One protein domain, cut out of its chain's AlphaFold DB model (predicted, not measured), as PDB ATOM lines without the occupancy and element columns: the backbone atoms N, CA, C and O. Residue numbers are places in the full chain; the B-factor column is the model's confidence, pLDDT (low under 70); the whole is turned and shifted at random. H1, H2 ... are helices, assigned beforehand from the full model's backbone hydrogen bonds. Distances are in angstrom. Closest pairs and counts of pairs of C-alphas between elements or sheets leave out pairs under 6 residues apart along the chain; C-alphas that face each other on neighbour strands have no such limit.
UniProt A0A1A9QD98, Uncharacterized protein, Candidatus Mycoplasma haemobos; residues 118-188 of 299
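AT A GLANCE: This is residues 118 to 188 of the 299 residues of an uncharacterized protein of Candidatus Mycoplasma haemobos (UniProt A0A1A9QD98). Three shorter helices cover one side of the long helix H3: H4 folds back along it as a hairpin, H1 crosses its first half nearly at right angles, and H2 points its last residue toward it. A long loop, residues 144 to 159, joins H2 to H3, and the two printed ends come together. The printed part has 71 residues with four named helices, in the order H1, H2, H3, H4, and no named strand; its class is all helix. It is compact, with a radius of gyration of the C-alphas of 11.3 A, and spans 31 by 24 by 17 A.

HOW THE PARTS SIT: H1, residues 123 to 133, and H2, residues 137 to 143, are close but not clearly touching, with the C-alphas of Asn 133 and Phe 139 closest at 6.4 A. H3, residues 160 to 174, is the hub. With residues 162 to 166 alone it touches H1, about perpendicular at 89 degrees; the closest C-alphas, of Tyr 126 and Leu 162, are 7.1 A apart. With residues 164 to 168 alone it only just touches H2, with 3 pairs of C-alphas within 8 A, the closest those of Leu 143 and Tyr 165 at 6.4 A. H4, residues 180 to 187, forms a hairpin with H3, touching its residues 169 to 173 alone, at a shallow tilt of 29 degrees, opposite ways; the closest C-alphas, of Cys 169 and Cys 187, are 5.4 A apart. The helix packing is mostly crossed, only just: 1 of 3 touching pairs is at a shallow tilt. In H1, H2, H3 and H4 every O i to N i+4 pair is within hydrogen-bond range.

IN THESE COORDINATES: H1 begins at C-alpha 123 (-42.720, 29.481, -14.217) and is 15.2 A long. H3 is 21.3 A long. H4 ends at C-alpha 187 (-42.770, 17.725, -10.681).

THE WHOLE: The C-alphas farthest apart, of Glu 156 and Thr 178, are 33.6 A apart; those of Ile 118 and Ser 188 are 5.3 A apart. The printed part has no cut. The link from H2 to H3 is long. Mean pLDDT of the printed part is 91.5; residue 157 is under 70.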
ATOM      1  N   ILE A 118     -51.363  20.288  -7.201       93.00
ATOM      2  CA  ILE A 118     -50.027  19.977  -6.690       93.00
ATOM      3  C   ILE A 118     -48.962  20.035  -7.786       93.00
ATOM      4  O   ILE A 118     -47.794  20.211  -7.474       93.00
ATOM      5  N   PHE A 119     -49.301  19.868  -9.064       95.69
ATOM      6  CA  PHE A 119     -48.285  19.835 -10.115       95.69
ATOM      7  C   PHE A 119     -47.706  21.230 -10.380       95.69
ATOM      8  O   PHE A 119     -48.408  22.237 -10.270       95.69
ATOM      9  N   LEU A 120     -46.426  21.288 -10.754       96.25
ATOM     10  CA  LEU A 120     -45.797  22.540 -11.185       96.25
ATOM     11  C   LEU A 120     -46.497  23.038 -12.458       96.25
ATOM     12  O   LEU A 120     -46.550  22.320 -13.462       96.25
ATOM     13  N   SER A 121     -47.051  24.250 -12.426       93.94
ATOM     14  CA  SER A 121     -47.872  24.781 -13.523       93.94
ATOM     15  C   SER A 121     -47.443  26.164 -13.998       93.94
ATOM     16  O   SER A 121     -47.682  26.507 -15.153       93.94
ATOM     17  N   THR A 122     -46.780  26.940 -13.145       93.81
ATOM     18  CA  THR A 122     -46.283  28.283 -13.462       93.81
ATOM     19  C   THR A 122     -44.762  28.317 -13.472       93.81
ATOM     20  O   THR A 122     -44.113  27.526 -12.791       93.81
ATOM     21  N   ASP A 123     -44.173  29.268 -14.194       94.62
ATOM     22  CA  ASP A 123     -42.720  29.481 -14.217       94.62
ATOM     23  C   ASP A 123     -42.140  29.633 -12.813       94.62
ATOM     24  O   ASP A 123     -41.068  29.111 -12.528       94.62
ATOM     25  N   GLU A 124     -42.870  30.299 -11.920       93.69
ATOM     26  CA  GLU A 124     -42.468  30.491 -10.529       93.69
ATOM     27  C   GLU A 124     -42.395  29.172  -9.760       93.69
ATOM     28  O   GLU A 124     -41.438  28.967  -9.015       93.69
ATOM     29  N   ASP A 125     -43.336  28.249  -9.994       95.06
ATOM     30  CA  ASP A 125     -43.300  26.915  -9.389       95.06
ATOM     31  C   ASP A 125     -42.015  26.176  -9.791       95.06
ATOM     32  O   ASP A 125     -41.323  25.611  -8.942       95.06
ATOM     33  N   TYR A 126     -41.658  26.215 -11.079       95.75
ATOM     34  CA  TYR A 126     -40.439  25.584 -11.592       95.75
ATOM     35  C   TYR A 126     -39.173  26.266 -11.068       95.75
ATOM     36  O   TYR A 126     -38.239  25.579 -10.656       95.75
ATOM     37  N   LYS A 127     -39.134  27.603 -11.039       95.25
ATOM     38  CA  LYS A 127     -38.001  28.379 -10.507       95.25
ATOM     39  C   LYS A 127     -37.757  28.063  -9.031       95.25
ATOM     40  O   LYS A 127     -36.621  27.802  -8.624       95.25
ATOM     41  N   LEU A 128     -38.822  28.034  -8.236       95.19
ATOM     42  CA  LEU A 128     -38.770  27.682  -6.821       95.19
ATOM     43  C   LEU A 128     -38.313  26.234  -6.620       95.19
ATOM     44  O   LEU A 128     -37.354  25.993  -5.890       95.19
ATOM     45  N   ALA A 129     -38.948  25.274  -7.296       95.81
ATOM     46  CA  ALA A 129     -38.584  23.864  -7.189       95.81
ATOM     47  C   ALA A 129     -37.120  23.629  -7.590       95.81
ATOM     48  O   ALA A 129     -36.396  22.921  -6.889       95.81
ATOM     49  N   TYR A 130     -36.649  24.280  -8.655       95.31
ATOM     50  CA  TYR A 130     -35.257  24.203  -9.085       95.31
ATOM     51  C   TYR A 130     -34.291  24.761  -8.030       95.31
ATOM     52  O   TYR A 130     -33.278  24.132  -7.733       95.31
ATOM     53  N   THR A 131     -34.627  25.899  -7.411       94.81
ATOM     54  CA  THR A 131     -33.796  26.567  -6.387       94.81
ATOM     55  C   THR A 131     -33.428  25.629  -5.234       94.81
ATOM     56  O   THR A 131     -32.299  25.668  -4.742       94.81
ATOM     57  N   PHE A 132     -34.352  24.753  -4.833       94.06
ATOM     58  CA  PHE A 132     -34.118  23.778  -3.769       94.06
ATOM     59  C   PHE A 132     -33.538  22.452  -4.267       94.06
ATOM     60  O   PHE A 132     -32.723  21.847  -3.572       94.06
ATOM     61  N   ASN A 133     -33.916  21.999  -5.464       93.62
ATOM     62  CA  ASN A 133     -33.480  20.698  -5.976       93.62
ATOM     63  C   ASN A 133     -32.104  20.727  -6.660       93.62
ATOM     64  O   ASN A 133     -31.465  19.680  -6.744       93.62
ATOM     65  N   ARG A 134     -31.596  21.891  -7.095       92.88
ATOM     66  CA  ARG A 134     -30.310  22.014  -7.819       92.88
ATOM     67  C   ARG A 134     -29.079  21.515  -7.057       92.88
ATOM     68  O   ARG A 134     -28.030  21.331  -7.659       92.88
ATOM     69  N   TYR A 135     -29.186  21.292  -5.748       92.19
ATOM     70  CA  TYR A 135     -28.106  20.727  -4.933       92.19
ATOM     71  C   TYR A 135     -28.088  19.187  -4.919       92.19
ATOM     72  O   TYR A 135     -27.174  18.596  -4.350       92.19
ATOM     73  N   SER A 136     -29.080  18.535  -5.532       93.06
ATOM     74  CA  SER A 136     -29.160  17.081  -5.679       93.06
ATOM     75  C   SER A 136     -28.577  16.642  -7.020       93.06
ATOM     76  O   SER A 136     -29.137  16.937  -8.076       93.06
ATOM     77  N   ASP A 137     -27.487  15.873  -6.988       92.12
ATOM     78  CA  ASP A 137     -26.839  15.370  -8.209       92.12
ATOM     79  C   ASP A 137     -27.781  14.473  -9.022       92.12
ATOM     80  O   ASP A 137     -27.805  14.543 -10.249       92.12
ATOM     81  N   SER A 138     -28.632  13.692  -8.347       91.25
ATOM     82  CA  SER A 138     -29.666  12.882  -8.995       91.25
ATOM     83  C   SER A 138     -30.681  13.738  -9.750       91.25
ATOM     84  O   SER A 138     -31.109  13.360 -10.836       91.25
ATOM     85  N   PHE A 139     -31.068  14.894  -9.201       93.38
ATOM     86  CA  PHE A 139     -31.969  15.822  -9.888       93.38
ATOM     87  C   PHE A 139     -31.295  16.449 -11.112       93.38
ATOM     88  O   PHE A 139     -31.881  16.446 -12.192       93.38
ATOM     89  N   LEU A 140     -30.054  16.921 -10.974       93.50
ATOM     90  CA  LEU A 140     -29.298  17.487 -12.096       93.50
ATOM     91  C   LEU A 140     -29.107  16.457 -13.221       93.50
ATOM     92  O   LEU A 140     -29.352  16.760 -14.389       93.50
ATOM     93  N   ALA A 141     -28.774  15.213 -12.868       91.56
ATOM     94  CA  ALA A 141     -28.650  14.110 -13.818       91.56
ATOM     95  C   ALA A 141     -29.973  13.798 -14.539       91.56
ATOM     96  O   ALA A 141     -29.964  13.486 -15.728       91.56
ATOM     97  N   LEU A 142     -31.117  13.916 -13.853       90.44
ATOM     98  CA  LEU A 142     -32.441  13.709 -14.451       90.44
ATOM     99  C   LEU A 142     -32.814  14.779 -15.484       90.44
ATOM    100  O   LEU A 142     -33.559  14.476 -16.418       90.44
ATOM    101  N   LEU A 143     -32.306  16.006 -15.337       90.62
ATOM    102  CA  LEU A 143     -32.487  17.059 -16.339       90.62
ATOM    103  C   LEU A 143     -31.625  16.830 -17.589       90.62
ATOM    104  O   LEU A 143     -31.971  17.333 -18.653       90.62
ATOM    105  N   GLY A 144     -30.537  16.057 -17.475       85.25
ATOM    106  CA  GLY A 144     -29.742  15.595 -18.615       85.25
ATOM    107  C   GLY A 144     -29.057  16.714 -19.406       85.25
ATOM    108  O   GLY A 144     -28.826  16.554 -20.602       85.25
ATOM    109  N   SER A 145     -28.762  17.847 -18.763       84.88
ATOM    110  CA  SER A 145     -28.184  19.035 -19.396       84.88
ATOM    111  C   SER A 145     -26.928  19.493 -18.667       84.88
ATOM    112  O   SER A 145     -26.917  19.593 -17.444       84.88
ATOM    113  N   ASP A 146     -25.894  19.837 -19.430       85.75
ATOM    114  CA  ASP A 146     -24.657  20.468 -18.956       85.75
ATOM    115  C   ASP A 146     -24.887  21.868 -18.360       85.75
ATOM    116  O   ASP A 146     -24.098  22.335 -17.538       85.75
ATOM    117  N   LYS A 147     -25.991  22.528 -18.728       85.69
ATOM    118  CA  LYS A 147     -26.426  23.808 -18.152       85.69
ATOM    119  C   LYS A 147     -26.955  23.669 -16.728       85.69
ATOM    120  O   LYS A 147     -26.954  24.652 -15.991       85.69
ATOM    121  N   ALA A 148     -27.431  22.483 -16.347       90.50
ATOM    122  CA  ALA A 148     -27.976  22.229 -15.024       90.50
ATOM    123  C   ALA A 148     -26.840  21.887 -14.051       90.50
ATOM    124  O   ALA A 148     -26.369  20.755 -13.975       90.50
ATOM    125  N   THR A 149     -26.425  22.873 -13.266       90.88
ATOM    126  CA  THR A 149     -25.380  22.745 -12.247       90.88
ATOM    127  C   THR A 149     -25.877  23.233 -10.886       90.88
ATOM    128  O   THR A 149     -26.950  23.826 -10.760       90.88
ATOM    129  N   ARG A 150     -25.076  23.021  -9.839       91.38
ATOM    130  CA  ARG A 150     -25.382  23.546  -8.498       91.38
ATOM    131  C   ARG A 150     -25.366  25.078  -8.440       91.38
ATOM    132  O   ARG A 150     -26.012  25.653  -7.568       91.38
ATOM    133  N   ASP A 151     -24.648  25.719  -9.362       89.56
ATOM    134  CA  ASP A 151     -24.492  27.173  -9.421       89.56
ATOM    135  C   ASP A 151     -25.397  27.843 -10.466       89.56
ATOM    136  O   ASP A 151     -25.528  29.065 -10.455       89.56
ATOM    137  N   SER A 152     -26.063  27.084 -11.342       90.44
ATOM    138  CA  SER A 152     -27.027  27.659 -12.286       90.44
ATOM    139  C   SER A 152     -28.306  28.105 -11.585       90.44
ATOM    140  O   SER A 152     -28.739  27.518 -10.589       90.44
ATOM    141  N   GLU A 153     -28.930  29.143 -12.132       89.06
ATOM    142  CA  GLU A 153     -30.189  29.717 -11.661       89.06
ATOM    143  C   GLU A 153     -31.161  29.871 -12.821       89.06
ATOM    144  O   GLU A 153     -30.758  29.986 -13.975       89.06
ATOM    145  N   ILE A 154     -32.452  29.857 -12.496       89.19
ATOM    146  CA  ILE A 154     -33.518  30.154 -13.448       89.19
ATOM    147  C   ILE A 154     -34.017  31.571 -13.143       89.19
ATOM    148  O   ILE A 154     -35.064  31.764 -12.524       89.19
ATOM    149  N   ASP A 155     -33.234  32.575 -13.520       74.69
ATOM    150  CA  ASP A 155     -33.521  33.985 -13.240       74.69
ATOM    151  C   ASP A 155     -34.422  34.614 -14.315       74.69
ATOM    152  O   ASP A 155     -35.409  35.277 -13.985       74.69
ATOM    153  N   GLU A 156     -34.190  34.307 -15.587       75.38
ATOM    154  CA  GLU A 156     -34.931  34.874 -16.717       75.38
ATOM    155  C   GLU A 156     -36.230  34.118 -17.051       75.38
ATOM    156  O   GLU A 156     -36.413  32.937 -16.729       75.38
ATOM    157  N   GLN A 157     -37.193  34.834 -17.639       63.97
ATOM    158  CA  GLN A 157     -38.311  34.207 -18.351       63.97
ATOM    159  C   GLN A 157     -37.740  33.559 -19.623       63.97
ATOM    160  O   GLN A 157     -36.834  34.111 -20.235       63.97
ATOM    161  N   ASP A 158     -38.206  32.357 -19.964       70.12
ATOM    162  CA  ASP A 158     -37.773  31.599 -21.154       70.12
ATOM    163  C   ASP A 158     -36.306  31.133 -21.209       70.12
ATOM    164  O   ASP A 158     -35.808  30.758 -22.274       70.12
ATOM    165  N   SER A 159     -35.617  31.051 -20.066       87.62
ATOM    166  CA  SER A 159     -34.290  30.421 -20.035       87.62
ATOM    167  C   SER A 159     -34.337  28.964 -20.526       87.62
ATOM    168  O   SER A 159     -35.296  28.219 -20.293       87.62
ATOM    169  N   GLU A 160     -33.264  28.523 -21.187       90.75
ATOM    170  CA  GLU A 160     -33.147  27.156 -21.708       90.75
ATOM    171  C   GLU A 160     -33.385  26.105 -20.611       90.75
ATOM    172  O   GLU A 160     -34.117  25.137 -20.813       90.75
ATOM    173  N   LEU A 161     -32.832  26.347 -19.423       92.31
ATOM    174  CA  LEU A 161     -32.966  25.484 -18.256       92.31
ATOM    175  C   LEU A 161     -34.421  25.363 -17.769       92.31
ATOM    176  O   LEU A 161     -34.861  24.266 -17.421       92.31
ATOM    177  N   LEU A 162     -35.194  26.457 -17.807       94.56
ATOM    178  CA  LEU A 162     -36.626  26.425 -17.499       94.56
ATOM    179  C   LEU A 162     -37.382  25.537 -18.484       94.56
ATOM    180  O   LEU A 162     -38.208  24.720 -18.076       94.56
ATOM    181  N   ARG A 163     -37.087  25.670 -19.781       94.38
ATOM    182  CA  ARG A 163     -37.704  24.850 -20.830       94.38
ATOM    183  C   ARG A 163     -37.366  23.372 -20.653       94.38
ATOM    184  O   ARG A 163     -38.261  22.536 -20.766       94.38
ATOM    185  N   ILE A 164     -36.112  23.050 -20.335       94.31
ATOM    186  CA  ILE A 164     -35.670  21.675 -20.059       94.31
ATOM    187  C   ILE A 164     -36.453  21.093 -18.882       94.31
ATOM    188  O   ILE A 164     -36.988  19.989 -18.989       94.31
ATOM    189  N   TYR A 165     -36.581  21.841 -17.784       95.75
ATOM    190  CA  TYR A 165     -37.285  21.357 -16.600       95.75
ATOM    191  C   TYR A 165     -38.796  21.186 -16.844       95.75
ATOM    192  O   TYR A 165     -39.357  20.140 -16.505       95.75
ATOM    193  N   LYS A 166     -39.447  22.147 -17.514       96.12
ATOM    194  CA  LYS A 166     -40.856  22.028 -17.933       96.12
ATOM    195  C   LYS A 166     -41.083  20.787 -18.796       96.12
ATOM    196  O   LYS A 166     -41.946  19.971 -18.477       96.12
ATOM    197  N   ASN A 167     -40.263  20.603 -19.832       95.38
ATOM    198  CA  ASN A 167     -40.369  19.465 -20.743       95.38
ATOM    199  C   ASN A 167     -40.113  18.125 -20.035       95.38
ATOM    200  O   ASN A 167     -40.814  17.141 -20.289       95.38
ATOM    201  N   HIS A 168     -39.143  18.083 -19.113       95.31
ATOM    202  CA  HIS A 168     -38.901  16.909 -18.277       95.31
ATOM    203  C   HIS A 168     -40.163  16.539 -17.498       95.31
ATOM    204  O   HIS A 168     -40.592  15.387 -17.541       95.31
ATOM    205  N   CYS A 169     -40.784  17.505 -16.819       96.62
ATOM    206  CA  CYS A 169     -41.970  17.238 -16.017       96.62
ATOM    207  C   CYS A 169     -43.193  16.867 -16.845       96.62
ATOM    208  O   CYS A 169     -43.895  15.926 -16.479       96.62
ATOM    209  N   GLU A 170     -43.422  17.528 -17.976       95.69
ATOM    210  CA  GLU A 170     -44.496  17.173 -18.902       95.69
ATOM    211  C   GLU A 170     -44.344  15.732 -19.409       95.69
ATOM    212  O   GLU A 170     -45.269  14.923 -19.301       95.69
ATOM    213  N   THR A 171     -43.144  15.369 -19.867       95.38
ATOM    214  CA  THR A 171     -42.843  14.011 -20.340       95.38
ATOM    215  C   THR A 171     -42.986  12.988 -19.211       95.38
ATOM    216  O   THR A 171     -43.650  11.957 -19.361       95.38
ATOM    217  N   ALA A 172     -42.395  13.269 -18.049       95.06
ATOM    218  CA  ALA A 172     -42.393  12.368 -16.904       95.06
ATOM    219  C   ALA A 172     -43.808  12.116 -16.368       95.06
ATOM    220  O   ALA A 172     -44.169  10.967 -16.111       95.06
ATOM    221  N   LEU A 173     -44.626  13.160 -16.229       95.62
ATOM    222  CA  LEU A 173     -45.998  13.052 -15.730       95.62
ATOM    223  C   LEU A 173     -46.904  12.269 -16.689       95.62
ATOM    224  O   LEU A 173     -47.776  11.535 -16.222       95.62
ATOM    225  N   ASN A 174     -46.678  12.376 -17.999       95.19
ATOM    226  CA  ASN A 174     -47.473  11.689 -19.021       95.19
ATOM    227  C   ASN A 174     -47.005  10.253 -19.320       95.19
ATOM    228  O   ASN A 174     -47.724   9.495 -19.966       95.19
ATOM    229  N   THR A 175     -45.836   9.845 -18.822       94.44
ATOM    230  CA  THR A 175     -45.300   8.491 -19.024       94.44
ATOM    231  C   THR A 175     -46.102   7.434 -18.251       94.44
ATOM    232  O   THR A 175     -46.596   7.683 -17.149       94.44
ATOM    233  N   ASN A 176     -46.191   6.223 -18.805       91.88
ATOM    234  CA  ASN A 176     -46.830   5.065 -18.182       91.88
ATOM    235  C   ASN A 176     -45.794   4.079 -17.608       91.88
ATOM    236  O   ASN A 176     -45.497   3.060 -18.225       91.88
ATOM    237  N   ASP A 177     -45.236   4.362 -16.429       89.25
ATOM    238  CA  ASP A 177     -44.336   3.422 -15.742       89.25
ATOM    239  C   ASP A 177     -44.418   3.525 -14.203       89.25
ATOM    240  O   ASP A 177     -45.314   4.168 -13.646       89.25
ATOM    241  N   THR A 178     -43.498   2.855 -13.506       88.00
ATOM    242  CA  THR A 178     -43.475   2.722 -12.042       88.00
ATOM    243  C   THR A 178     -42.761   3.857 -11.299       88.00
ATOM    244  O   THR A 178     -42.768   3.865 -10.069       88.00
ATOM    245  N   LYS A 179     -42.170   4.852 -11.979       90.75
ATOM    246  CA  LYS A 179     -41.355   5.915 -11.345       90.75
ATOM    247  C   LYS A 179     -42.189   7.055 -10.738       90.75
ATOM    248  O   LYS A 179     -41.819   8.226 -10.821       90.75
ATOM    249  N   ILE A 180     -43.314   6.713 -10.114       91.56
ATOM    250  CA  ILE A 180     -44.318   7.650  -9.589       91.56
ATOM    251  C   ILE A 180     -43.708   8.572  -8.528       91.56
ATOM    252  O   ILE A 180     -43.777   9.789  -8.670       91.56
ATOM    253  N   ASN A 181     -43.036   8.004  -7.520       90.94
ATOM    254  CA  ASN A 181     -42.479   8.765  -6.396       90.94
ATOM    255  C   ASN A 181     -41.438   9.799  -6.836       90.94
ATOM    256  O   ASN A 181     -41.487  10.945  -6.399       90.94
ATOM    257  N   VAL A 182     -40.537   9.416  -7.746       91.19
ATOM    258  CA  VAL A 182     -39.501  10.318  -8.270       91.19
ATOM    259  C   VAL A 182     -40.138  11.464  -9.055       91.19
ATOM    260  O   VAL A 182     -39.807  12.625  -8.833       91.19
ATOM    261  N   THR A 183     -41.097  11.164  -9.937       92.88
ATOM    262  CA  THR A 183     -41.818  12.209 -10.682       92.88
ATOM    263  C   THR A 183     -42.605  13.128  -9.763       92.88
ATOM    264  O   THR A 183     -42.558  14.337  -9.939       92.88
ATOM    265  N   LYS A 184     -43.290  12.584  -8.760       93.50
ATOM    266  CA  LYS A 184     -44.041  13.367  -7.777       93.50
ATOM    267  C   LYS A 184     -43.136  14.301  -6.980       93.50
ATOM    268  O   LYS A 184     -43.483  15.457  -6.792       93.50
ATOM    269  N   GLN A 185     -41.977  13.827  -6.533       92.38
ATOM    270  CA  GLN A 185     -41.031  14.653  -5.781       92.38
ATOM    271  C   GLN A 185     -40.516  15.838  -6.609       92.38
ATOM    272  O   GLN A 185     -40.337  16.931  -6.082       92.38
ATOM    273  N   ILE A 186     -40.287  15.626  -7.906       93.75
ATOM    274  CA  ILE A 186     -39.614  16.599  -8.774       93.75
ATOM    275  C   ILE A 186     -40.599  17.514  -9.514       93.75
ATOM    276  O   ILE A 186     -40.263  18.655  -9.808       93.75
ATOM    277  N   CYS A 187     -41.802  17.036  -9.822       96.31
ATOM    278  CA  CYS A 187     -42.770  17.725 -10.681       96.31
ATOM    279  C   CYS A 187     -44.042  18.155  -9.951       96.31
ATOM    280  O   CYS A 187     -45.035  18.525 -10.587       96.31
ATOM    281  N   SER A 188     -43.997  18.148  -8.621       95.00
ATOM    282  CA  SER A 188     -45.044  18.685  -7.762       95.00
ATOM    283  C   SER A 188     -44.490  19.762  -6.834       95.00
ATOM    284  O   SER A 188     -43.332  19.701  -6.419       95.00
TER     285      SER A 188